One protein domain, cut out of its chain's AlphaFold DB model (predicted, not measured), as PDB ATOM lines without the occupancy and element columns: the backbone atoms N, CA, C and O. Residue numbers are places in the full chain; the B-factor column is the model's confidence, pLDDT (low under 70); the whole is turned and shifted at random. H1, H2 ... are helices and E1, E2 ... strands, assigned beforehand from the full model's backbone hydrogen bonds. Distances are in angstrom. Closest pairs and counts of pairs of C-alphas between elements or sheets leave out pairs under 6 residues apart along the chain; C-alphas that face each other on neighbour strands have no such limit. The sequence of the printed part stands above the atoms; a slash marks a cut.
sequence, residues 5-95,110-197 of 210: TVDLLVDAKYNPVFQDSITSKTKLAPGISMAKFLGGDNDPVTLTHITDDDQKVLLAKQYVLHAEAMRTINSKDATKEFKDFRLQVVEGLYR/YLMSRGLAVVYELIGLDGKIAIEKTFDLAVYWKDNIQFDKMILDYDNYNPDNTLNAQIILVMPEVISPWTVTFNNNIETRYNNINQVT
ATOM      1  N   THR A   5     572.058 262.003 483.266       94.44
ATOM      2  CA  THR A   5     570.733 262.206 482.667       94.44
ATOM      3  C   THR A   5     570.033 263.375 483.344       94.44
ATOM      4  O   THR A   5     569.985 263.435 484.574       94.44
ATOM      5  N   VAL A   6     569.490 264.296 482.552       93.62
ATOM      6  CA  VAL A   6     568.797 265.496 483.037       93.62
ATOM      7  C   VAL A   6     567.575 265.810 482.181       93.62
ATOM      8  O   VAL A   6     567.551 265.527 480.984       93.62
ATOM      9  N   ASP A   7     566.586 266.458 482.791       93.88
ATOM     10  CA  ASP A   7     565.486 267.096 482.073       93.88
ATOM     11  C   ASP A   7     565.829 268.569 481.847       93.88
ATOM     12  O   ASP A   7     565.997 269.337 482.798       93.88
ATOM     13  N   LEU A   8     565.963 268.966 480.583       93.38
ATOM     14  CA  LEU A   8     566.332 270.332 480.239       93.38
ATOM     15  C   LEU A   8     565.133 271.278 480.325       93.38
ATOM     16  O   LEU A   8     564.030 270.980 479.865       93.38
ATOM     17  N   LEU A   9     565.383 272.471 480.864       92.12
ATOM     18  CA  LEU A   9     564.428 273.574 480.873       92.12
ATOM     19  C   LEU A   9     564.757 274.534 479.734       92.12
ATOM     20  O   LEU A   9     565.676 275.343 479.832       92.12
ATOM     21  N   VAL A  10     563.988 274.442 478.652       93.50
ATOM     22  CA  VAL A  10     564.111 275.345 477.504       93.50
ATOM     23  C   VAL A  10     563.197 276.548 477.698       93.50
ATOM     24  O   VAL A  10     562.018 276.392 478.022       93.50
ATOM     25  N   ASP A  11     563.728 277.752 477.473       93.25
ATOM     26  CA  ASP A  11     562.937 278.984 477.479       93.25
ATOM     27  C   ASP A  11     561.762 278.847 476.500       93.25
ATOM     28  O   ASP A  11     561.950 278.613 475.304       93.25
ATOM     29  N   ALA A  12     560.539 279.014 477.009       94.31
ATOM     30  CA  ALA A  12     559.312 278.888 476.233       94.31
ATOM     31  C   ALA A  12     559.309 279.771 474.973       94.31
ATOM     32  O   ALA A  12     558.726 279.387 473.962       94.31
ATOM     33  N   LYS A  13     560.000 280.920 474.996       95.12
ATOM     34  CA  LYS A  13     560.132 281.815 473.839       95.12
ATOM     35  C   LYS A  13     560.887 281.181 472.668       95.12
ATOM     36  O   LYS A  13     560.619 281.527 471.519       95.12
ATOM     37  N   TYR A  14     561.848 280.311 472.961       95.88
ATOM     38  CA  TYR A  14     562.737 279.690 471.979       95.88
ATOM     39  C   TYR A  14     562.477 278.190 471.802       95.88
ATOM     40  O   TYR A  14     563.111 277.552 470.967       95.88
ATOM     41  N   ASN A  15     561.536 277.628 472.563       95.81
ATOM     42  CA  ASN A  15     561.167 276.223 472.498       95.81
ATOM     43  C   ASN A  15     560.464 275.903 471.160       95.81
ATOM     44  O   ASN A  15     559.364 276.417 470.921       95.81
ATOM     45  N   PRO A  16     561.044 275.034 470.305       95.06
ATOM     46  CA  PRO A  16     560.466 274.669 469.012       95.06
ATOM     47  C   PRO A  16     559.086 274.013 469.102       95.06
ATOM     48  O   PRO A  16     558.288 274.162 468.186       95.06
ATOM     49  N   VAL A  17     558.779 273.328 470.210       93.81
ATOM     50  CA  VAL A  17     557.496 272.628 470.414       93.81
ATOM     51  C   VAL A  17     556.323 273.608 470.547       93.81
ATOM     52  O   VAL A  17     555.172 273.228 470.367       93.81
ATOM     53  N   PHE A  18     556.601 274.878 470.854       94.19
ATOM     54  CA  PHE A  18     555.585 275.929 470.962       94.19
ATOM     55  C   PHE A  18     555.488 276.804 469.704       94.19
ATOM     56  O   PHE A  18     554.804 277.823 469.729       94.19
ATOM     57  N   GLN A  19     556.193 276.450 468.625       92.06
ATOM     58  CA  GLN A  19     556.169 277.198 467.369       92.06
ATOM     59  C   GLN A  19     555.180 276.558 466.392       92.06
ATOM     60  O   GLN A  19     555.234 275.354 466.167       92.06
ATOM     61  N   ASP A  20     554.344 277.374 465.743       91.62
ATOM     62  CA  ASP A  20     553.387 276.891 464.733       91.62
ATOM     63  C   ASP A  20     554.083 276.281 463.508       91.62
ATOM     64  O   ASP A  20     553.551 275.391 462.852       91.62
ATOM     65  N   SER A  21     555.267 276.796 463.160       94.12
ATOM     66  CA  SER A  21     556.071 276.275 462.057       94.12
ATOM     67  C   SER A  21     557.563 276.479 462.299       94.12
ATOM     68  O   SER A  21     558.009 277.494 462.847       94.12
ATOM     69  N   ILE A  22     558.353 275.511 461.840       96.25
ATOM     70  CA  ILE A  22     559.810 275.580 461.875       96.25
ATOM     71  C   ILE A  22     560.327 276.035 460.513       96.25
ATOM     72  O   ILE A  22     560.103 275.404 459.482       96.25
ATOM     73  N   THR A  23     561.057 277.146 460.517       95.00
ATOM     74  CA  THR A  23     561.679 277.744 459.332       95.00
ATOM     75  C   THR A  23     563.117 278.136 459.650       95.00
ATOM     76  O   THR A  23     563.512 278.200 460.814       95.00
ATOM     77  N   SER A  24     563.903 278.519 458.642       94.62
ATOM     78  CA  SER A  24     565.264 279.035 458.855       94.62
ATOM     79  C   SER A  24     565.303 280.258 459.790       94.62
ATOM     80  O   SER A  24     566.329 280.530 460.411       94.62
ATOM     81  N   LYS A  25     564.192 280.997 459.922       95.25
ATOM     82  CA  LYS A  25     564.079 282.177 460.795       95.25
ATOM     83  C   LYS A  25     563.741 281.835 462.247       95.25
ATOM     84  O   LYS A  25     563.931 282.701 463.103       95.25
ATOM     85  N   THR A  26     563.260 280.621 462.526       97.00
ATOM     86  CA  THR A  26     562.891 280.184 463.878       97.00
ATOM     87  C   THR A  26     564.083 280.360 464.813       97.00
ATOM     88  O   THR A  26     565.192 279.913 464.508       97.00
ATOM     89  N   LYS A  27     563.875 281.083 465.918       97.50
ATOM     90  CA  LYS A  27     564.916 281.377 466.905       97.50
ATOM     91  C   LYS A  27     564.993 280.244 467.915       97.50
ATOM     92  O   LYS A  27     563.981 279.888 468.499       97.50
ATOM     93  N   LEU A  28     566.202 279.736 468.115       97.19
ATOM     94  CA  LEU A  28     566.506 278.650 469.049       97.19
ATOM     95  C   LEU A  28     567.126 279.175 470.344       97.19
ATOM     96  O   LEU A  28     567.091 278.505 471.366       97.19
ATOM     97  N   ALA A  29     567.667 280.393 470.295       95.81
ATOM     98  CA  ALA A  29     568.106 281.158 471.449       95.81
ATOM     99  C   ALA A  29     568.212 282.655 471.068       95.81
ATOM    100  O   ALA A  29     568.060 283.008 469.886       95.81
ATOM    101  N   PRO A  30     568.488 283.578 472.011       94.12
ATOM    102  CA  PRO A  30     568.756 284.975 471.681       94.12
ATOM    103  C   PRO A  30     569.864 285.114 470.623       94.12
ATOM    104  O   PRO A  30     570.992 284.684 470.827       94.12
ATOM    105  N   GLY A  31     569.535 285.711 469.473       92.25
ATOM    106  CA  GLY A  31     570.482 285.923 468.370       92.25
ATOM    107  C   GLY A  31     570.726 284.711 467.459       92.25
ATOM    108  O   GLY A  31     571.217 284.902 466.351       92.25
ATOM    109  N   ILE A  32     570.296 283.503 467.837       95.88
ATOM    110  CA  ILE A  32     570.592 282.258 467.110       95.88
ATOM    111  C   ILE A  32     569.306 281.693 466.505       95.88
ATOM    112  O   ILE A  32     568.308 281.494 467.196       95.88
ATOM    113  N   SER A  33     569.308 281.467 465.193       96.50
ATOM    114  CA  SER A  33     568.194 280.860 464.451       96.50
ATOM    115  C   SER A  33     568.605 279.554 463.794       96.50
ATOM    116  O   SER A  33     569.791 279.357 463.549       96.50
ATOM    117  N   MET A  34     567.615 278.745 463.405       96.38
ATOM    118  CA  MET A  34     567.793 277.539 462.588       96.38
ATOM    119  C   MET A  34     568.778 277.746 461.435       96.38
ATOM    120  O   MET A  34     569.665 276.925 461.256       96.38
ATOM    121  N   ALA A  35     568.693 278.874 460.712       94.62
ATOM    122  CA  ALA A  35     569.582 279.198 459.590       94.62
ATOM    123  C   ALA A  35     571.081 279.065 459.898       94.62
ATOM    124  O   ALA A  35     571.854 278.837 458.979       94.62
ATOM    125  N   LYS A  36     571.495 279.212 461.163       94.31
ATOM    126  CA  LYS A  36     572.902 279.104 461.558       94.31
ATOM    127  C   LYS A  36     573.461 277.688 461.384       94.31
ATOM    128  O   LYS A  36     574.672 277.549 461.301       94.31
ATOM    129  N   PHE A  37     572.585 276.686 461.333       95.94
ATOM    130  CA  PHE A  37     572.930 275.270 461.259       95.94
ATOM    131  C   PHE A  37     572.527 274.619 459.932       95.94
ATOM    132  O   PHE A  37     572.704 273.420 459.773       95.94
ATOM    133  N   LEU A  38     571.947 275.353 458.977       92.31
ATOM    134  CA  LEU A  38     571.468 274.773 457.716       92.31
ATOM    135  C   LEU A  38     572.576 274.730 456.651       92.31
ATOM    136  O   LEU A  38     572.433 275.307 455.580       92.31
ATOM    137  N   GLY A  39     573.676 274.048 456.956       70.88
ATOM    138  CA  GLY A  39     574.831 273.909 456.067       70.88
ATOM    139  C   GLY A  39     576.009 274.812 456.433       70.88
ATOM    140  O   GLY A  39     575.950 275.583 457.396       70.88
ATOM    141  N   GLY A  40     577.090 274.655 455.673       65.00
ATOM    142  CA  GLY A  40     578.350 275.374 455.844       65.00
ATOM    143  C   GLY A  40     578.461 276.635 454.995       65.00
ATOM    144  O   GLY A  40     577.636 276.870 454.112       65.00
ATOM    145  N   ASP A  41     579.524 277.418 455.205       58.19
ATOM    146  CA  ASP A  41     579.802 278.657 454.449       58.19
ATOM    147  C   ASP A  41     579.858 278.442 452.918       58.19
ATOM    148  O   ASP A  41     579.655 279.391 452.162       58.19
ATOM    149  N   ASN A  42     580.071 277.202 452.456       61.12
ATOM    150  CA  ASN A  42     580.193 276.843 451.038       61.12
ATOM    151  C   ASN A  42     579.198 275.775 450.549       61.12
ATOM    152  O   ASN A  42     579.184 275.482 449.356       61.12
ATOM    153  N   ASP A  43     578.366 275.218 451.432       69.06
ATOM    154  CA  ASP A  43     577.363 274.205 451.074       69.06
ATOM    155  C   ASP A  43     576.067 274.433 451.869       69.06
ATOM    156  O   ASP A  43     575.826 273.804 452.908       69.06
ATOM    157  N   PRO A  44     575.261 275.434 451.467       76.75
ATOM    158  CA  PRO A  44     574.044 275.769 452.178       76.75
ATOM    159  C   PRO A  44     572.970 274.711 451.925       76.75
ATOM    160  O   PRO A  44     572.511 274.495 450.802       76.75
ATOM    161  N   VAL A  45     572.464 274.138 453.009       82.31
ATOM    162  CA  VAL A  45     571.309 273.249 452.991       82.31
ATOM    163  C   VAL A  45     570.047 274.066 453.272       82.31
ATOM    164  O   VAL A  45     570.037 275.069 453.980       82.31
ATOM    165  N   THR A  46     568.924 273.669 452.690       82.94
ATOM    166  CA  THR A  46     567.632 274.331 452.924       82.94
ATOM    167  C   THR A  46     566.692 273.376 453.633       82.94
ATOM    168  O   THR A  46     566.742 272.184 453.385       82.94
ATOM    169  N   LEU A  47     565.776 273.864 454.472       86.44
ATOM    170  CA  LEU A  47     564.769 272.997 455.112       86.44
ATOM    171  C   LEU A  47     563.716 272.448 454.134       86.44
ATOM    172  O   LEU A  47     562.870 271.661 454.536       86.44
ATOM    173  N   THR A  48     563.727 272.869 452.867       84.69
ATOM    174  CA  THR A  48     562.678 272.538 451.890       84.69
ATOM    175  C   THR A  48     562.677 271.069 451.473       84.69
ATOM    176  O   THR A  48     561.644 270.583 451.023       84.69
ATOM    177  N   HIS A  49     563.800 270.361 451.633       84.69
ATOM    178  CA  HIS A  49     563.873 268.921 451.375       84.69
ATOM    179  C   HIS A  49     563.230 268.082 452.492       84.69
ATOM    180  O   HIS A  49     562.870 266.935 452.249       84.69
ATOM    181  N   ILE A  50     563.055 268.652 453.690       88.88
ATOM    182  CA  ILE A  50     562.343 268.015 454.799       88.88
ATOM    183  C   ILE A  50     560.870 268.390 454.651       88.88
ATOM    184  O   ILE A  50     560.471 269.525 454.916       88.88
ATOM    185  N   THR A  51     560.055 267.459 454.165       88.19
ATOM    186  CA  THR A  51     558.625 267.702 453.923       88.19
ATOM    187  C   THR A  51     557.767 267.462 455.158       88.19
ATOM    188  O   THR A  51     556.693 268.048 455.257       88.19
ATOM    189  N   ASP A  52     558.250 266.652 456.099       92.94
ATOM    190  CA  ASP A  52     557.584 266.359 457.364       92.94
ATOM    191  C   ASP A  52     557.883 267.449 458.407       92.94
ATOM    192  O   ASP A  52     559.039 267.725 458.744       92.94
ATOM    193  N   ASP A  53     556.836 268.092 458.915       92.12
ATOM    194  CA  ASP A  53     556.967 269.153 459.911       92.12
ATOM    195  C   ASP A  53     557.406 268.612 461.278       92.12
ATOM    196  O   ASP A  53     558.175 269.290 461.969       92.12
ATOM    197  N   ASP A  54     557.044 267.374 461.630       92.25
ATOM    198  CA  ASP A  54     557.498 266.746 462.873       92.25
ATOM    199  C   ASP A  54     559.017 266.529 462.838       92.25
ATOM    200  O   ASP A  54     559.716 266.802 463.818       92.25
ATOM    201  N   GLN A  55     559.570 266.150 461.680       93.31
ATOM    202  CA  GLN A  55     561.021 266.051 461.493       93.31
ATOM    203  C   GLN A  55     561.723 267.404 461.651       93.31
ATOM    204  O   GLN A  55     562.797 267.469 462.254       93.31
ATOM    205  N   LYS A  56     561.123 268.505 461.177       95.38
ATOM    206  CA  LYS A  56     561.692 269.847 461.394       95.38
ATOM    207  C   LYS A  56     561.679 270.232 462.869       95.38
ATOM    208  O   LYS A  56     562.640 270.844 463.333       95.38
ATOM    209  N   VAL A  57     560.621 269.883 463.606       95.06
ATOM    210  CA  VAL A  57     560.547 270.105 465.058       95.06
ATOM    211  C   VAL A  57     561.623 269.294 465.772       95.06
ATOM    212  O   VAL A  57     562.347 269.861 466.588       95.06
ATOM    213  N   LEU A  58     561.792 268.009 465.442       94.19
ATOM    214  CA  LEU A  58     562.853 267.171 466.011       94.19
ATOM    215  C   LEU A  58     564.242 267.758 465.748       94.19
ATOM    216  O   LEU A  58     565.034 267.897 466.678       94.19
ATOM    217  N   LEU A  59     564.510 268.185 464.514       95.94
ATOM    218  CA  LEU A  59     565.773 268.819 464.151       95.94
ATOM    219  C   LEU A  59     566.005 270.121 464.934       95.94
ATOM    220  O   LEU A  59     567.084 270.346 465.484       95.94
ATOM    221  N   ALA A  60     564.978 270.967 465.038       96.88
ATOM    222  CA  ALA A  60     565.044 272.197 465.817       96.88
ATOM    223  C   ALA A  60     565.291 271.926 467.305       96.88
ATOM    224  O   ALA A  60     566.039 272.677 467.932       96.88
ATOM    225  N   LYS A  61     564.717 270.854 467.869       95.75
ATOM    226  CA  LYS A  61     564.982 270.446 469.255       95.75
ATOM    227  C   LYS A  61     566.456 270.123 469.476       95.75
ATOM    228  O   LYS A  61     567.018 270.613 470.452       95.75
ATOM    229  N   GLN A  62     567.091 269.384 468.566       96.81
ATOM    230  CA  GLN A  62     568.524 269.096 468.691       96.81
ATOM    231  C   GLN A  62     569.364 270.370 468.600       96.81
ATOM    232  O   GLN A  62     570.255 270.595 469.420       96.81
ATOM    233  N   TYR A  63     569.029 271.268 467.670       97.88
ATOM    234  CA  TYR A  63     569.773 272.517 467.520       97.88
ATOM    235  C   TYR A  63     569.597 273.510 468.674       97.88
ATOM    236  O   TYR A  63     570.397 274.438 468.774       97.88
ATOM    237  N   VAL A  64     568.626 273.331 469.580       97.56
ATOM    238  CA  VAL A  64     568.595 274.104 470.837       97.56
ATOM    239  C   VAL A  64     569.851 273.834 471.670       97.56
ATOM    240  O   VAL A  64     570.435 274.780 472.190       97.56
ATOM    241  N   LEU A  65     570.328 272.584 471.739       97.75
ATOM    242  CA  LEU A  65     571.551 272.243 472.478       97.75
ATOM    243  C   LEU A  65     572.776 272.945 471.882       97.75
ATOM    244  O   LEU A  65     573.576 273.552 472.594       97.75
ATOM    245  N   HIS A  66     572.880 272.937 470.554       98.12
ATOM    246  CA  HIS A  66     573.933 273.647 469.826       98.12
ATOM    247  C   HIS A  66     573.832 275.167 469.977       98.12
ATOM    248  O   HIS A  66     574.845 275.845 470.148       98.12
ATOM    249  N   ALA A  67     572.620 275.726 469.982       97.44
ATOM    250  CA  ALA A  67     572.416 277.149 470.231       97.44
ATOM    251  C   ALA A  67     572.898 277.554 471.634       97.44
ATOM    252  O   ALA A  67     573.526 278.603 471.782       97.44
ATOM    253  N   GLU A  68     572.676 276.714 472.647       95.88
ATOM    254  CA  GLU A  68     573.202 276.930 473.997       95.88
ATOM    255  C   GLU A  68     574.736 276.861 474.041       95.88
ATOM    256  O   GLU A  68     575.363 277.760 474.607       95.88
ATOM    257  N   ALA A  69     575.362 275.896 473.357       97.00
ATOM    258  CA  ALA A  69     576.822 275.846 473.225       97.00
ATOM    259  C   ALA A  69     577.375 277.132 472.587       97.00
ATOM    260  O   ALA A  69     578.275 277.771 473.136       97.00
ATOM    261  N   MET A  70     576.773 277.599 471.489       96.25
ATOM    262  CA  MET A  70     577.173 278.849 470.836       96.25
ATOM    263  C   MET A  70     576.991 280.085 471.730       96.25
ATOM    264  O   MET A  70     577.781 281.029 471.642       96.25
ATOM    265  N   ARG A  71     575.972 280.112 472.599       94.62
ATOM    266  CA  ARG A  71     575.741 281.229 473.533       94.62
ATOM    267  C   ARG A  71     576.852 281.394 474.557       94.62
ATOM    268  O   ARG A  71     577.060 282.521 475.008       94.62
ATOM    269  N   THR A  72     577.574 280.326 474.889       94.62
ATOM    270  CA  THR A  72     578.714 280.413 475.813       94.62
ATOM    271  C   THR A  72     579.833 281.319 475.297       94.62
ATOM    272  O   THR A  72     580.606 281.826 476.107       94.62
ATOM    273  N   ILE A  73     579.867 281.569 473.980       94.06
ATOM    274  CA  ILE A  73     580.882 282.373 473.288       94.06
ATOM    275  C   ILE A  73     580.286 283.649 472.683       94.06
ATOM    276  O   ILE A  73     580.794 284.742 472.896       94.06
ATOM    277  N   ASN A  74     579.174 283.537 471.951       86.25
ATOM    278  CA  ASN A  74     578.647 284.627 471.121       86.25
ATOM    279  C   ASN A  74     577.605 285.519 471.832       86.25
ATOM    280  O   ASN A  74     577.006 286.387 471.191       86.25
ATOM    281  N   SER A  75     577.315 285.298 473.120       85.50
ATOM    282  CA  SER A  75     576.315 286.092 473.854       85.50
ATOM    283  C   SER A  75     576.930 287.268 474.617       85.50
ATOM    284  O   SER A  75     578.121 287.302 474.904       85.50
ATOM    285  N   LYS A  76     576.102 288.253 474.983       82.44
ATOM    286  CA  LYS A  76     576.540 289.421 475.768       82.44
ATOM    287  C   LYS A  76     577.129 289.036 477.134       82.44
ATOM    288  O   LYS A  76     578.009 289.735 477.627       82.44
ATOM    289  N   ASP A  77     576.627 287.952 477.718       84.44
ATOM    290  CA  ASP A  77     577.022 287.457 479.040       84.44
ATOM    291  C   ASP A  77     578.037 286.301 478.943       84.44
ATOM    292  O   ASP A  77     578.315 285.635 479.938       84.44
ATOM    293  N   ALA A  78     578.582 286.052 477.744       86.62
ATOM    294  CA  ALA A  78     579.622 285.059 477.505       86.62
ATOM    295  C   ALA A  78     580.911 285.378 478.275       86.62
ATOM    296  O   ALA A  78     581.159 286.513 478.707       86.62
ATOM    297  N   THR A  79     581.767 284.364 478.418       89.38
ATOM    298  CA  THR A  79     583.102 284.563 478.989       89.38
ATOM    299  C   THR A  79     583.873 285.622 478.194       89.38
ATOM    300  O   THR A  79     583.851 285.665 476.963       89.38
ATOM    301  N   LYS A  80     584.594 286.494 478.907       92.69
ATOM    302  CA  LYS A  80     585.413 287.545 478.283       92.69
ATOM    303  C   LYS A  80     586.657 286.995 477.590       92.69
ATOM    304  O   LYS A  80     587.291 287.737 476.846       92.69
ATOM    305  N   GLU A  81     587.001 285.736 477.848       92.81
ATOM    306  CA  GLU A  81     588.148 285.051 477.255       92.81
ATOM    307  C   GLU A  81     588.076 285.016 475.724       92.81
ATOM    308  O   GLU A  81     589.082 285.251 475.057       92.81
ATOM    309  N   PHE A  82     586.872 284.844 475.172       95.25
ATOM    310  CA  PHE A  82     586.644 284.740 473.730       95.25
ATOM    311  C   PHE A  82     586.030 286.008 473.113       95.25
ATOM    312  O   PHE A  82     585.521 285.964 472.000       95.25
ATOM    313  N   LYS A  83     586.078 287.160 473.803       93.00
ATOM    314  CA  LYS A  83     585.392 288.402 473.374       93.00
ATOM    315  C   LYS A  83     585.826 288.934 471.997       93.00
ATOM    316  O   LYS A  83     585.057 289.641 471.353       93.00
ATOM    317  N   ASP A  84     587.063 288.640 471.595       94.25
ATOM    318  CA  ASP A  84     587.671 289.084 470.332       94.25
ATOM    319  C   ASP A  84     587.603 287.978 469.259       94.25
ATOM    320  O   ASP A  84     588.250 288.061 468.216       94.25
ATOM    321  N   PHE A  85     586.816 286.931 469.519       95.50
ATOM    322  CA  PHE A  85     586.632 285.790 468.638       95.50
ATOM    323  C   PHE A  85     585.149 285.573 468.348       95.50
ATOM    324  O   PHE A  85     584.263 285.979 469.101       95.50
ATOM    325  N   ARG A  86     584.868 284.912 467.228       93.19
ATOM    326  CA  ARG A  86     583.522 284.528 466.816       93.19
ATOM    327  C   ARG A  86     583.486 283.034 466.578       93.19
ATOM    328  O   ARG A  86     584.221 282.530 465.734       93.19
ATOM    329  N   LEU A  87     582.561 282.353 467.243       95.44
ATOM    330  CA  LEU A  87     582.280 280.960 466.931       95.44
ATOM    331  C   LEU A  87     581.427 280.866 465.662       95.44
ATOM    332  O   LEU A  87     580.337 281.453 465.580       95.44
ATOM    333  N   GLN A  88     581.923 280.124 464.681       94.69
ATOM    334  CA  GLN A  88     581.308 279.930 463.379       94.69
ATOM    335  C   GLN A  88     580.956 278.459 463.171       94.69
ATOM    336  O   GLN A  88     581.754 277.591 463.485       94.69
ATOM    337  N   VAL A  89     579.753 278.199 462.657       95.44
ATOM    338  CA  VAL A  89     579.370 276.872 462.162       95.44
ATOM    339  C   VAL A  89     579.949 276.754 460.762       95.44
ATOM    340  O   VAL A  89     579.631 277.602 459.925       95.44
ATOM    341  N   VAL A  90     580.799 275.757 460.537       94.25
ATOM    342  CA  VAL A  90     581.385 275.478 459.216       94.25
ATOM    343  C   VAL A  90     580.736 274.290 458.538       94.25
ATOM    344  O   VAL A  90     580.639 274.286 457.317       94.25
ATOM    345  N   GLU A  91     580.191 273.354 459.313       94.81
ATOM    346  CA  GLU A  91     579.353 272.272 458.808       94.81
ATOM    347  C   GLU A  91     578.212 272.004 459.798       94.81
ATOM    348  O   GLU A  91     578.421 271.911 461.009       94.81
ATOM    349  N   GLY A  92     576.986 271.915 459.279       94.69
ATOM    350  CA  GLY A  92     575.765 271.745 460.067       94.69
ATOM    351  C   GLY A  92     574.912 270.597 459.535       94.69
ATOM    352  O   GLY A  92     575.382 269.474 459.425       94.69
ATOM    353  N   LEU A  93     573.654 270.882 459.197       95.44
ATOM    354  CA  LEU A  93     572.719 269.916 458.628       95.44
ATOM    355  C   LEU A  93     573.309 269.275 457.374       95.44
ATOM    356  O   LEU A  93     573.523 269.963 456.379       95.44
ATOM    357  N   TYR A  94     573.478 267.960 457.418       93.25
ATOM    358  CA  TYR A  94     573.864 267.172 456.259       93.25
ATOM    359  C   TYR A  94     572.628 266.664 455.514       93.25
ATOM    360  O   TYR A  94     571.670 266.193 456.134       93.25
ATOM    361  N   ARG A  95     572.656 266.728 454.183       92.00
ATOM    362  CA  ARG A  95     571.637 266.136 453.314       92.00
ATOM    363  C   ARG A  95     572.293 265.040 452.487       92.00
ATOM    364  O   ARG A  95     573.145 265.340 451.665       92.00
ATOM    365  N   TYR A 110     575.646 260.933 459.210       95.94
ATOM    366  CA  TYR A 110     574.399 260.448 459.805       95.94
ATOM    367  C   TYR A 110     573.993 261.298 461.013       95.94
ATOM    368  O   TYR A 110     572.860 261.779 461.079       95.94
ATOM    369  N   LEU A 111     574.924 261.557 461.934       97.50
ATOM    370  CA  LEU A 111     574.679 262.407 463.102       97.50
ATOM    371  C   LEU A 111     574.279 263.839 462.702       97.50
ATOM    372  O   LEU A 111     573.333 264.398 463.263       97.50
ATOM    373  N   MET A 112     574.947 264.417 461.706       96.12
ATOM    374  CA  MET A 112     574.662 265.754 461.170       96.12
ATOM    375  C   MET A 112     573.293 265.845 460.495       96.12
ATOM    376  O   MET A 112     572.563 266.812 460.711       96.12
ATOM    377  N   SER A 113     572.886 264.819 459.739       94.50
ATOM    378  CA  SER A 113     571.545 264.756 459.129       94.50
ATOM    379  C   SER A 113     570.409 264.784 460.158       94.50
ATOM    380  O   SER A 113     569.289 265.192 459.856       94.50
ATOM    381  N   ARG A 114     570.711 264.397 461.404       95.31
ATOM    382  CA  ARG A 114     569.784 264.413 462.542       95.31
ATOM    383  C   ARG A 114     569.974 265.627 463.455       95.31
ATOM    384  O   ARG A 114     569.288 265.724 464.467       95.31
ATOM    385  N   GLY A 115     570.889 266.541 463.122       96.19
ATOM    386  CA  GLY A 115     571.226 267.727 463.919       96.19
ATOM    387  C   GLY A 115     571.957 267.430 465.230       96.19
ATOM    388  O   GLY A 115     572.020 268.294 466.104       96.19
ATOM    389  N   LEU A 116     572.490 266.215 465.389       97.69
ATOM    390  CA  LEU A 116     573.236 265.811 466.582       97.69
ATOM    391  C   LEU A 116     574.654 266.377 466.556       97.69
ATOM    392  O   LEU A 116     575.144 266.837 467.583       97.69
ATOM    393  N   ALA A 117     575.295 266.403 465.389       98.06
ATOM    394  CA  ALA A 117     576.658 266.898 465.227       98.06
ATOM    395  C   ALA A 117     576.704 268.234 464.475       98.06
ATOM    396  O   ALA A 117     575.946 268.444 463.529       98.06
ATOM    397  N   VAL A 118     577.604 269.123 464.902       98.06
ATOM    398  CA  VAL A 118     577.926 270.397 464.241       98.06
ATOM    399  C   VAL A 118     579.430 270.634 464.353       98.06
ATOM    400  O   VAL A 118     580.020 270.379 465.407       98.06
ATOM    401  N   VAL A 119     580.041 271.128 463.277       97.88
ATOM    402  CA  VAL A 119     581.464 271.482 463.234       97.88
ATOM    403  C   VAL A 119     581.621 272.987 463.377       97.88
ATOM    404  O   VAL A 119     580.942 273.774 462.706       97.88
ATOM    405  N   TYR A 120     582.525 273.380 464.268       97.75
ATOM    406  CA  TYR A 120     582.781 274.764 464.610       97.75
ATOM    407  C   TYR A 120     584.228 275.168 464.352       97.75
ATOM    408  O   TYR A 120     585.157 274.455 464.722       97.75
ATOM    409  N   GLU A 121     584.401 276.389 463.853       97.19
ATOM    410  CA  GLU A 121     585.679 277.096 463.846       97.19
ATOM    411  C   GLU A 121     585.596 278.339 464.734       97.19
ATOM    412  O   GLU A 121     584.571 279.032 464.798       97.19
ATOM    413  N   LEU A 122     586.698 278.642 465.420       97.38
ATOM    414  CA  LEU A 122     586.851 279.879 466.171       97.38
ATOM    415  C   LEU A 122     587.612 280.894 465.318       97.38
ATOM    416  O   LEU A 122     588.784 280.702 465.003       97.38
ATOM    417  N   ILE A 123     586.946 281.986 464.954       96.25
ATOM    418  CA  ILE A 123     587.480 282.985 464.027       96.25
ATOM    419  C   ILE A 123     587.924 284.232 464.789       96.25
ATOM    420  O   ILE A 123     587.151 284.786 465.573       96.25
ATOM    421  N   GLY A 124     589.156 284.684 464.554       96.25
ATOM    422  CA  GLY A 124     589.703 285.919 465.118       96.25
ATOM    423  C   GLY A 124     589.231 287.185 464.395       96.25
ATOM    424  O   GLY A 124     588.557 287.142 463.364       96.25
ATOM    425  N   LEU A 125     589.622 288.352 464.919       94.56
ATOM    426  CA  LEU A 125     589.296 289.661 464.324       94.56
ATOM    427  C   LEU A 125     589.882 289.868 462.918       94.56
ATOM    428  O   LEU A 125     589.384 290.700 462.162       94.56
ATOM    429  N   ASP A 126     590.933 289.127 462.568       95.00
ATOM    430  CA  ASP A 126     591.546 289.128 461.238       95.00
ATOM    431  C   ASP A 126     590.780 288.262 460.221       95.00
ATOM    432  O   ASP A 126     591.166 288.195 459.052       95.00
ATOM    433  N   GLY A 127     589.694 287.614 460.655       93.88
ATOM    434  CA  GLY A 127     588.873 286.735 459.833       93.88
ATOM    435  C   GLY A 127     589.480 285.353 459.602       93.88
ATOM    436  O   GLY A 127     588.958 284.618 458.770       93.88
ATOM    437  N   LYS A 128     590.561 284.994 460.307       94.19
ATOM    438  CA  LYS A 128     591.211 283.684 460.197       94.19
ATOM    439  C   LYS A 128     590.887 282.802 461.393       94.19
ATOM    440  O   LYS A 128     590.517 283.283 462.464       94.19
ATOM    441  N   ILE A 129     591.073 281.499 461.208       94.56
ATOM    442  CA  ILE A 129     590.954 280.511 462.278       94.56
ATOM    443  C   ILE A 129     592.016 280.792 463.341       94.56
ATOM    444  O   ILE A 129     593.213 280.883 463.052       94.56
ATOM    445  N   ALA A 130     591.572 280.908 464.586       96.00
ATOM    446  CA  ALA A 130     592.414 281.139 465.744       96.00
ATOM    447  C   ALA A 130     592.877 279.803 466.343       96.00
ATOM    448  O   ALA A 130     592.411 279.406 467.402       96.00
ATOM    449  N   ILE A 131     593.798 279.123 465.654       94.50
ATOM    450  CA  ILE A 131     594.235 277.739 465.937       94.50
ATOM    451  C   ILE A 131     594.535 277.491 467.424       94.50
ATOM    452  O   ILE A 131     593.943 276.597 468.022       94.50
ATOM    453  N   GLU A 132     595.412 278.298 468.030       93.06
ATOM    454  CA  GLU A 132     595.778 278.167 469.452       93.06
ATOM    455  C   GLU A 132     594.555 278.376 470.363       93.06
ATOM    456  O   GLU A 132     594.328 277.642 471.319       93.06
ATOM    457  N   LYS A 133     593.683 279.334 470.023       96.69
ATOM    458  CA  LYS A 133     592.456 279.591 470.790       96.69
ATOM    459  C   LYS A 133     591.363 278.551 470.585       96.69
ATOM    460  O   LYS A 133     590.493 278.440 471.447       96.69
ATOM    461  N   THR A 134     591.405 277.766 469.512       98.06
ATOM    462  CA  THR A 134     590.524 276.606 469.348       98.06
ATOM    463  C   THR A 134     590.822 275.540 470.408       98.06
ATOM    464  O   THR A 134     589.885 274.941 470.936       98.06
ATOM    465  N   PHE A 135     592.091 275.345 470.795       98.12
ATOM    466  CA  PHE A 135     592.437 274.452 471.907       98.12
ATOM    467  C   PHE A 135     591.864 274.964 473.236       98.12
ATOM    468  O   PHE A 135     591.177 274.217 473.936       98.12
ATOM    469  N   ASP A 136     592.057 276.251 473.539       98.00
ATOM    470  CA  ASP A 136     591.494 276.880 474.743       98.00
ATOM    471  C   ASP A 136     589.963 276.762 474.788       98.00
ATOM    472  O   ASP A 136     589.385 276.478 475.837       98.00
ATOM    473  N   LEU A 137     589.290 276.915 473.641       98.12
ATOM    474  CA  LEU A 137     587.848 276.706 473.530       98.12
ATOM    475  C   LEU A 137     587.449 275.265 473.862       98.12
ATOM    476  O   LEU A 137     586.482 275.062 474.594       98.12
ATOM    477  N   ALA A 138     588.180 274.269 473.357       98.44
ATOM    478  CA  ALA A 138     587.911 272.869 473.666       98.44
ATOM    479  C   ALA A 138     588.105 272.578 475.164       98.44
ATOM    480  O   ALA A 138     587.270 271.912 475.775       98.44
ATOM    481  N   VAL A 139     589.154 273.124 475.787       97.94
ATOM    482  CA  VAL A 139     589.363 273.022 477.242       97.94
ATOM    483  C   VAL A 139     588.218 273.690 478.004       97.94
ATOM    484  O   VAL A 139     587.643 273.085 478.907       97.94
ATOM    485  N   TYR A 140     587.824 274.900 477.609       97.75
ATOM    486  CA  TYR A 140     586.708 275.611 478.224       97.75
ATOM    487  C   TYR A 140     585.398 274.823 478.110       97.75
ATOM    488  O   TYR A 140     584.711 274.622 479.112       97.75
ATOM    489  N   TRP A 141     585.042 274.335 476.921       98.00
ATOM    490  CA  TRP A 141     583.809 273.575 476.716       98.00
ATOM    491  C   TRP A 141     583.783 272.257 477.475       98.00
ATOM    492  O   TRP A 141     582.749 271.935 478.060       98.00
ATOM    493  N   LYS A 142     584.910 271.542 477.536       97.06
ATOM    494  CA  LYS A 142     585.049 270.321 478.340       97.06
ATOM    495  C   LYS A 142     584.587 270.528 479.788       97.06
ATOM    496  O   LYS A 142     583.966 269.631 480.351       97.06
ATOM    497  N   ASP A 143     584.873 271.696 480.361       95.69
ATOM    498  CA  ASP A 143     584.614 271.980 481.774       95.69
ATOM    499  C   ASP A 143     583.313 272.771 482.020       95.69
ATOM    500  O   ASP A 143     582.819 272.796 483.148       95.69
ATOM    501  N   ASN A 144     582.744 273.420 480.994       95.81
ATOM    502  CA  ASN A 144     581.638 274.377 481.161       95.81
ATOM    503  C   ASN A 144     580.331 273.993 480.454       95.81
ATOM    504  O   ASN A 144     579.298 274.601 480.742       95.81
ATOM    505  N   ILE A 145     580.338 273.015 479.547       95.81
ATOM    506  CA  ILE A 145     579.115 272.511 478.911       95.81
ATOM    507  C   ILE A 145     579.020 270.991 479.030       95.81
ATOM    508  O   ILE A 145     579.947 270.318 479.471       95.81
ATOM    509  N   GLN A 146     577.854 270.450 478.688       97.12
ATOM    510  CA  GLN A 146     577.627 269.013 478.600       97.12
ATOM    511  C   GLN A 146     577.372 268.637 477.144       97.12
ATOM    512  O   GLN A 146     576.715 269.379 476.413       97.12
ATOM    513  N   PHE A 147     577.900 267.493 476.725       97.94
ATOM    514  CA  PHE A 147     577.794 266.978 475.363       97.94
ATOM    515  C   PHE A 147     577.838 265.448 475.368       97.94
ATOM    516  O   PHE A 147     578.076 264.805 476.391       97.94
ATOM    517  N   ASP A 148     577.579 264.842 474.216       97.69
ATOM    518  CA  ASP A 148     577.759 263.405 474.045       97.69
ATOM    519  C   ASP A 148     579.230 263.103 473.754       97.69
ATOM    520  O   ASP A 148     579.897 262.378 474.499       97.69
ATOM    521  N   LYS A 149     579.757 263.766 472.721       97.94
ATOM    522  CA  LYS A 149     581.155 263.687 472.313       97.94
ATOM    523  C   LYS A 149     581.657 265.038 471.806       97.94
ATOM    524  O   LYS A 149     580.938 265.745 471.111       97.94
ATOM    525  N   MET A 150     582.900 265.379 472.114       98.62
ATOM    526  CA  MET A 150     583.603 266.519 471.533       98.62
ATOM    527  C   MET A 150     584.923 266.041 470.938       98.62
ATOM    528  O   MET A 150     585.701 265.349 471.596       98.62
ATOM    529  N   ILE A 151     585.167 266.403 469.687       98.56
ATOM    530  CA  ILE A 151     586.375 266.045 468.951       98.56
ATOM    531  C   ILE A 151     587.096 267.345 468.634       98.56
ATOM    532  O   ILE A 151     586.560 268.188 467.915       98.56
ATOM    533  N   LEU A 152     588.299 267.500 469.178       98.62
ATOM    534  CA  LEU A 152     589.224 268.526 468.726       98.62
ATOM    535  C   LEU A 152     589.952 267.977 467.498       98.62
ATOM    536  O   LEU A 152     590.746 267.041 467.613       98.62
ATOM    537  N   ASP A 153     589.621 268.499 466.328       98.25
ATOM    538  CA  ASP A 153     590.079 267.970 465.050       98.25
ATOM    539  C   ASP A 153     591.066 268.945 464.409       98.25
ATOM    540  O   ASP A 153     590.817 270.148 464.312       98.25
ATOM    541  N   TYR A 154     592.220 268.409 464.032       97.88
ATOM    542  CA  TYR A 154     593.268 269.121 463.326       97.88
ATOM    543  C   TYR A 154     593.529 268.440 461.990       97.88
ATOM    544  O   TYR A 154     593.537 267.211 461.891       97.88
ATOM    545  N   ASP A 155     593.870 269.222 460.979       95.94
ATOM    546  CA  ASP A 155     594.335 268.683 459.709       95.94
ATOM    547  C   ASP A 155     595.316 269.626 459.015       95.94
ATOM    548  O   ASP A 155     595.539 270.764 459.431       95.94
ATOM    549  N   ASN A 156     595.941 269.131 457.953       94.31
ATOM    550  CA  ASN A 156     596.755 269.933 457.048       94.31
ATOM    551  C   ASN A 156     596.338 269.745 455.583       94.31
ATOM    552  O   ASN A 156     597.182 269.807 454.690       94.31
ATOM    553  N   TYR A 157     595.048 269.507 455.339       91.88
ATOM    554  CA  TYR A 157     594.497 269.288 454.002       91.88
ATOM    555  C   TYR A 157     594.376 270.571 453.180       91.88
ATOM    556  O   TYR A 157     594.159 270.502 451.966       91.88
ATOM    557  N   ASN A 158     594.552 271.737 453.808       87.25
ATOM    558  CA  ASN A 158     594.672 273.000 453.093       87.25
ATOM    559  C   ASN A 158     595.747 272.891 451.991       87.25
ATOM    560  O   ASN A 158     596.817 272.334 452.242       87.25
ATOM    561  N   PRO A 159     595.531 273.453 450.785       89.25
ATOM    562  CA  PRO A 159     596.487 273.336 449.677       89.25
ATOM    563  C   PRO A 159     597.907 273.841 449.983       89.25
ATOM    564  O   PRO A 159     598.867 273.427 449.336       89.25
ATOM    565  N   ASP A 160     598.049 274.745 450.952       89.44
ATOM    566  CA  ASP A 160     599.322 275.287 451.435       89.44
ATOM    567  C   ASP A 160     599.904 274.511 452.638       89.44
ATOM    568  O   ASP A 160     600.911 274.922 453.216       89.44
ATOM    569  N   ASN A 161     599.294 273.376 452.995       87.38
ATOM    570  CA  ASN A 161     599.577 272.538 454.163       87.38
ATOM    571  C   ASN A 161     599.480 273.280 455.503       87.38
ATOM    572  O   ASN A 161     600.076 272.861 456.502       87.38
ATOM    573  N   THR A 162     598.763 274.404 455.547       91.06
ATOM    574  CA  THR A 162     598.540 275.108 456.804       91.06
ATOM    575  C   THR A 162     597.662 274.277 457.728       91.06
ATOM    576  O   THR A 162     596.611 273.784 457.336       91.06
ATOM    577  N   LEU A 163     598.103 274.153 458.984       94.12
ATOM    578  CA  LEU A 163     597.310 273.542 460.054       94.12
ATOM    579  C   LEU A 163     595.931 274.215 460.148       94.12
ATOM    580  O   LEU A 163     595.889 275.440 460.301       94.12
ATOM    581  N   ASN A 164     594.862 273.431 460.069       95.31
ATOM    582  CA  ASN A 164     593.494 273.782 460.439       95.31
ATOM    583  C   ASN A 164     593.213 273.257 461.861       95.31
ATOM    584  O   ASN A 164     593.857 272.306 462.309       95.31
ATOM    585  N   ALA A 165     592.298 273.912 462.577       97.38
ATOM    586  CA  ALA A 165     591.777 273.422 463.846       97.38
ATOM    587  C   ALA A 165     590.283 273.734 463.962       97.38
ATOM    588  O   ALA A 165     589.884 274.902 463.901       97.38
ATOM    589  N   GLN A 166     589.493 272.703 464.237       97.69
ATOM    590  CA  GLN A 166     588.043 272.769 464.376       97.69
ATOM    591  C   GLN A 166     587.561 271.926 465.563       97.69
ATOM    592  O   GLN A 166     588.278 271.072 466.091       97.69
ATOM    593  N   ILE A 167     586.330 272.172 466.009       98.62
ATOM    594  CA  ILE A 167     585.675 271.358 467.035       98.62
ATOM    595  C   ILE A 167     584.424 270.729 466.441       98.62
ATOM    596  O   ILE A 167     583.471 271.430 466.101       98.62
ATOM    597  N   ILE A 168     584.400 269.401 466.384       98.62
ATOM    598  CA  ILE A 168     583.191 268.638 466.085       98.62
ATOM    599  C   ILE A 168     582.499 268.369 467.417       98.62
ATOM    600  O   ILE A 168     583.009 267.630 468.263       98.62
ATOM    601  N   LEU A 169     581.337 268.981 467.616       98.69
ATOM    602  CA  LEU A 169     580.541 268.802 468.821       98.69
ATOM    603  C   LEU A 169     579.347 267.913 468.495       98.69
ATOM    604  O   LEU A 169     578.543 268.238 467.624       98.69
ATOM    605  N   VAL A 170     579.225 266.803 469.210       98.56
ATOM    606  CA  VAL A 170     578.089 265.889 469.139       98.56
ATOM    607  C   VAL A 170     577.264 266.068 470.401       98.56
ATOM    608  O   VAL A 170     577.727 265.829 471.520       98.56
ATOM    609  N   MET A 171     576.027 266.501 470.212       98.06
ATOM    610  CA  MET A 171     575.021 266.567 471.253       98.06
ATOM    611  C   MET A 171     574.241 265.251 471.306       98.06
ATOM    612  O   MET A 171     573.985 264.643 470.264       98.06
ATOM    613  N   PRO A 172     573.847 264.805 472.504       96.75
ATOM    614  CA  PRO A 172     572.995 263.633 472.652       96.75
ATOM    615  C   PRO A 172     571.604 263.886 472.070       96.75
ATOM    616  O   PRO A 172     571.136 265.022 471.962       96.75
ATOM    617  N   GLU A 173     570.909 262.804 471.742       96.06
ATOM    618  CA  GLU A 173     569.532 262.888 471.277       96.06
ATOM    619  C   GLU A 173     568.586 263.359 472.396       96.06
ATOM    620  O   GLU A 173     568.546 262.779 473.483       96.06
ATOM    621  N   VAL A 174     567.787 264.396 472.117       95.25
ATOM    622  CA  VAL A 174     566.717 264.848 473.013       95.25
ATOM    623  C   VAL A 174     565.514 263.905 472.946       95.25
ATOM    624  O   VAL A 174     564.769 263.882 471.962       95.25
ATOM    625  N   ILE A 175     565.262 263.190 474.042       90.25
ATOM    626  CA  ILE A 175     564.097 262.315 474.222       90.25
ATOM    627  C   ILE A 175     562.914 263.125 474.778       90.25
ATOM    628  O   ILE A 175     563.072 264.180 475.396       90.25
ATOM    629  N   SER A 176     561.690 262.662 474.505       79.50
ATOM    630  CA  SER A 176     560.457 263.338 474.921       79.50
ATOM    631  C   SER A 176     560.380 263.568 476.444       79.50
ATOM    632  O   SER A 176     560.573 262.609 477.188       79.50
ATOM    633  N   PRO A 177     560.013 264.779 476.920       81.69
ATOM    634  CA  PRO A 177     559.871 266.025 476.162       81.69
ATOM    635  C   PRO A 177     561.210 266.756 475.952       81.69
ATOM    636  O   PRO A 177     561.400 267.332 474.880       81.69
ATOM    637  N   TRP A 178     562.121 266.702 476.930       93.94
ATOM    638  CA  TRP A 178     563.446 267.344 476.924       93.94
ATOM    639  C   TRP A 178     564.472 266.571 477.775       93.94
ATOM    640  O   TRP A 178     565.367 267.163 478.378       93.94
ATOM    641  N   THR A 179     564.332 265.249 477.852       95.00
ATOM    642  CA  THR A 179     565.240 264.393 478.621       95.00
ATOM    643  C   THR A 179     566.476 264.083 477.793       95.00
ATOM    644  O   THR A 179     566.373 263.684 476.632       95.00
ATOM    645  N   VAL A 180     567.648 264.257 478.394       95.94
ATOM    646  CA  VAL A 180     568.934 264.134 477.715       95.94
ATOM    647  C   VAL A 180     569.923 263.373 478.587       95.94
ATOM    648  O   VAL A 180     569.992 263.608 479.792       95.94
ATOM    649  N   THR A 181     570.715 262.488 477.977       97.00
ATOM    650  CA  THR A 181     571.802 261.762 478.645       97.00
ATOM    651  C   THR A 181     573.139 262.142 478.026       97.00
ATOM    652  O   THR A 181     573.383 261.853 476.860       97.00
ATOM    653  N   PHE A 182     574.002 262.783 478.809       96.81
ATOM    654  CA  PHE A 182     575.324 263.244 478.395       96.81
ATOM    655  C   PHE A 182     576.407 262.240 478.789       96.81
ATOM    656  O   PHE A 182     576.446 261.794 479.938       96.81
ATOM    657  N   ASN A 183     577.303 261.922 477.852       96.88
ATOM    658  CA  ASN A 183     578.448 261.037 478.082       96.88
ATOM    659  C   ASN A 183     579.761 261.808 478.306       96.88
ATOM    660  O   ASN A 183     580.649 261.323 479.009       96.88
ATOM    661  N   ASN A 184     579.868 263.024 477.758       97.12
ATOM    662  CA  ASN A 184     581.041 263.895 477.826       97.12
ATOM    663  C   ASN A 184     582.334 263.204 477.358       97.12
ATOM    664  O   ASN A 184     583.385 263.314 477.991       97.12
ATOM    665  N   ASN A 185     582.266 262.454 476.260       97.56
ATOM    666  CA  ASN A 185     583.449 261.824 475.680       97.56
ATOM    667  C   ASN A 185     584.292 262.863 474.938       97.56
ATOM    668  O   ASN A 185     583.751 263.695 474.217       97.56
ATOM    669  N   ILE A 186     585.613 262.804 475.069       98.12
ATOM    670  CA  ILE A 186     586.521 263.711 474.357       98.12
ATOM    671  C   ILE A 186     587.590 262.930 473.607       98.12
ATOM    672  O   ILE A 186     588.042 261.884 474.077       98.12
ATOM    673  N   GLU A 187     588.005 263.444 472.458       97.88
ATOM    674  CA  GLU A 187     589.175 262.946 471.737       97.88
ATOM    675  C   GLU A 187     589.829 264.061 470.917       97.88
ATOM    676  O   GLU A 187     589.217 265.091 470.628       97.88
ATOM    677  N   THR A 188     591.080 263.833 470.527       98.56
ATOM    678  CA  THR A 188     591.793 264.675 469.567       98.56
ATOM    679  C   THR A 188     592.120 263.861 468.327       98.56
ATOM    680  O   THR A 188     592.624 262.740 468.435       98.56
ATOM    681  N   ARG A 189     591.866 264.426 467.147       97.94
ATOM    682  CA  ARG A 189     592.208 263.834 465.852       97.94
ATOM    683  C   ARG A 189     593.212 264.706 465.108       97.94
ATOM    684  O   ARG A 189     593.211 265.923 465.246       97.94
ATOM    685  N   TYR A 190     594.061 264.056 464.318       97.19
ATOM    686  CA  TYR A 190     594.913 264.701 463.327       97.19
ATOM    687  C   TYR A 190     594.774 263.962 461.999       97.19
ATOM    688  O   TYR A 190     595.016 262.753 461.955       97.19
ATOM    689  N   ASN A 191     594.381 264.655 460.927       95.94
ATOM    690  CA  ASN A 191     594.139 264.060 459.608       95.94
ATOM    691  C   ASN A 191     593.215 262.831 459.682       95.94
ATOM    692  O   ASN A 191     593.541 261.762 459.161       95.94
ATOM    693  N   ASN A 192     592.083 262.971 460.383       93.19
ATOM    694  CA  ASN A 192     591.104 261.911 460.653       93.19
ATOM    695  C   ASN A 192     591.611 260.723 461.498       93.19
ATOM    696  O   ASN A 192     590.870 259.766 461.724       93.19
ATOM    697  N   ILE A 193     592.846 260.768 462.007       96.19
ATOM    698  CA  ILE A 193     593.421 259.718 462.857       96.19
ATOM    699  C   ILE A 193     593.341 260.154 464.319       96.19
ATOM    700  O   ILE A 193     593.878 261.197 464.696       96.19
ATOM    701  N   ASN A 194     592.711 259.325 465.153       97.00
ATOM    702  CA  ASN A 194     592.661 259.517 466.602       97.00
ATOM    703  C   ASN A 194     594.080 259.534 467.199       97.00
ATOM    704  O   ASN A 194     594.843 258.586 467.018       97.00
ATOM    705  N   GLN A 195     594.413 260.617 467.898       97.69
ATOM    706  CA  GLN A 195     595.684 260.797 468.597       97.69
ATOM    707  C   GLN A 195     595.555 260.402 470.070       97.69
ATOM    708  O   GLN A 195     596.381 259.649 470.585       97.69
ATOM    709  N   VAL A 196     594.512 260.898 470.742       97.38
ATOM    710  CA  VAL A 196     594.222 260.631 472.157       97.38
ATOM    711  C   VAL A 196     592.718 260.595 472.413       97.38
ATOM    712  O   VAL A 196     591.939 261.289 471.766       97.38
ATOM    713  N   THR A 197     592.304 259.803 473.402       96.69
ATOM    714  CA  THR A 197     590.910 259.676 473.852       96.69
ATOM    715  C   THR A 197     590.839 259.894 475.358       96.69
ATOM    716  O   THR A 197     591.742 259.483 476.081       96.69
TER     717      THR A 197
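Overview. This is residues 5 to 95 and 110 to 197 of the 210 residues of an uncharacterized protein of Euryarchaeota archaeon (UniProt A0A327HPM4). A strongly twisted sheet of six strands makes a wall, with the long helix H2 and the shorter H4 packed on one face, in two layers: helices on one face of a sheet. Past one end of the sheet, E1 and E7 form a small antiparallel pair, and residues 8 to 26 loop round the H2 end of the domain. The printed part has 179 residues with four named helices and nine named strands, in the order E1 E2 H1 H2 E3 H3 E4 H4 E5 E6 E7 E8 E9, and its class is mixed, helices and strands. The large sheet, of order E3 E4 E6 E5 E8 E9, is mixed. The whole is compact, with a radius of gyration of the C-alphas of 16.0 A and spans of 47 by 32 by 31 A.

Along the chain. E1, residues 5 to 7, begins at C-alpha 5 (570.733, 262.206, 482.667). E2 is residues 27 to 29 and H1 residues 34 to 37. H2, residues 53 to 74, is 28.9 A long and begins at C-alpha 53 (556.967, 269.153, 459.911). E3, residues 85 to 91, measures 18.2 A; H3 is residues 110 to 113. E4, residues 117 to 124, measures 23.1 A, and H4, residues 131 to 144, 20.0 A. E5 is residues 149 to 155, E6 164 to 170, E7 179 to 182 and E8 185 to 190. E9, residues 193 to 197, ends at C-alpha 197 (590.910, 259.676, 473.852).

Arrangement. E3 and E4 are antiparallel, with N 88 and O 121 2.9 A apart, within hydrogen-bond range. E4 and E6 are antiparallel, with N 120 and O 167 at 2.8 A. E5 and E6 form a hairpin, with N 170 and O 149 at 2.8 A. E5 and E8 are parallel, with N 150 and O 185 at 2.8 A. E8 and E9 form a hairpin, with N 195 and O 188 at 2.8 A. E4, H4 and E5 make a split strand-helix-strand unit, two strands running the same way with E6 between them; its crossover is right-handed. The closest C-alphas of H4 and E6, Ile 131 and Ala 165, are 5.4 A apart. H2 is over E4, at a height over the sheet of 10.1 A, and has a kink of 35 degrees near residue 68. H2 and H4 are near each other. H1 and H2 only just touch, with 3 pairs of C-alphas within 8 A, the closest Met 34 and Ala 60 at 6.8 A. H1 and H3 only graze the sheet. E2 pairs with no named strand; the C-alphas of Leu 28 and Val 64 in H2 are its closest to that helix, at 5.3 A. E1 and E7 are antiparallel, with N 6 and O 180 at 2.9 A, and E7 runs on into E8 at 52 degrees. Of the O i to N i+4 pairs, 15 of 18 in H2 and 9 of 10 in H4 are within hydrogen-bond range; H1 and H3 are too short for such a pair.

Size, cuts and confidence. The C-alphas farthest apart, those of Phe 18 and Asp 160, are 47.9 A apart. Residues 96 to 109 are not printed, and C-alphas 95 and 110 are 9.1 A apart across the cut. Of the links that are printed whole, E1 to E2 and H1 to H2 are long. The mean pLDDT of the printed part is 93.7, with residues 40 to 43 under 70.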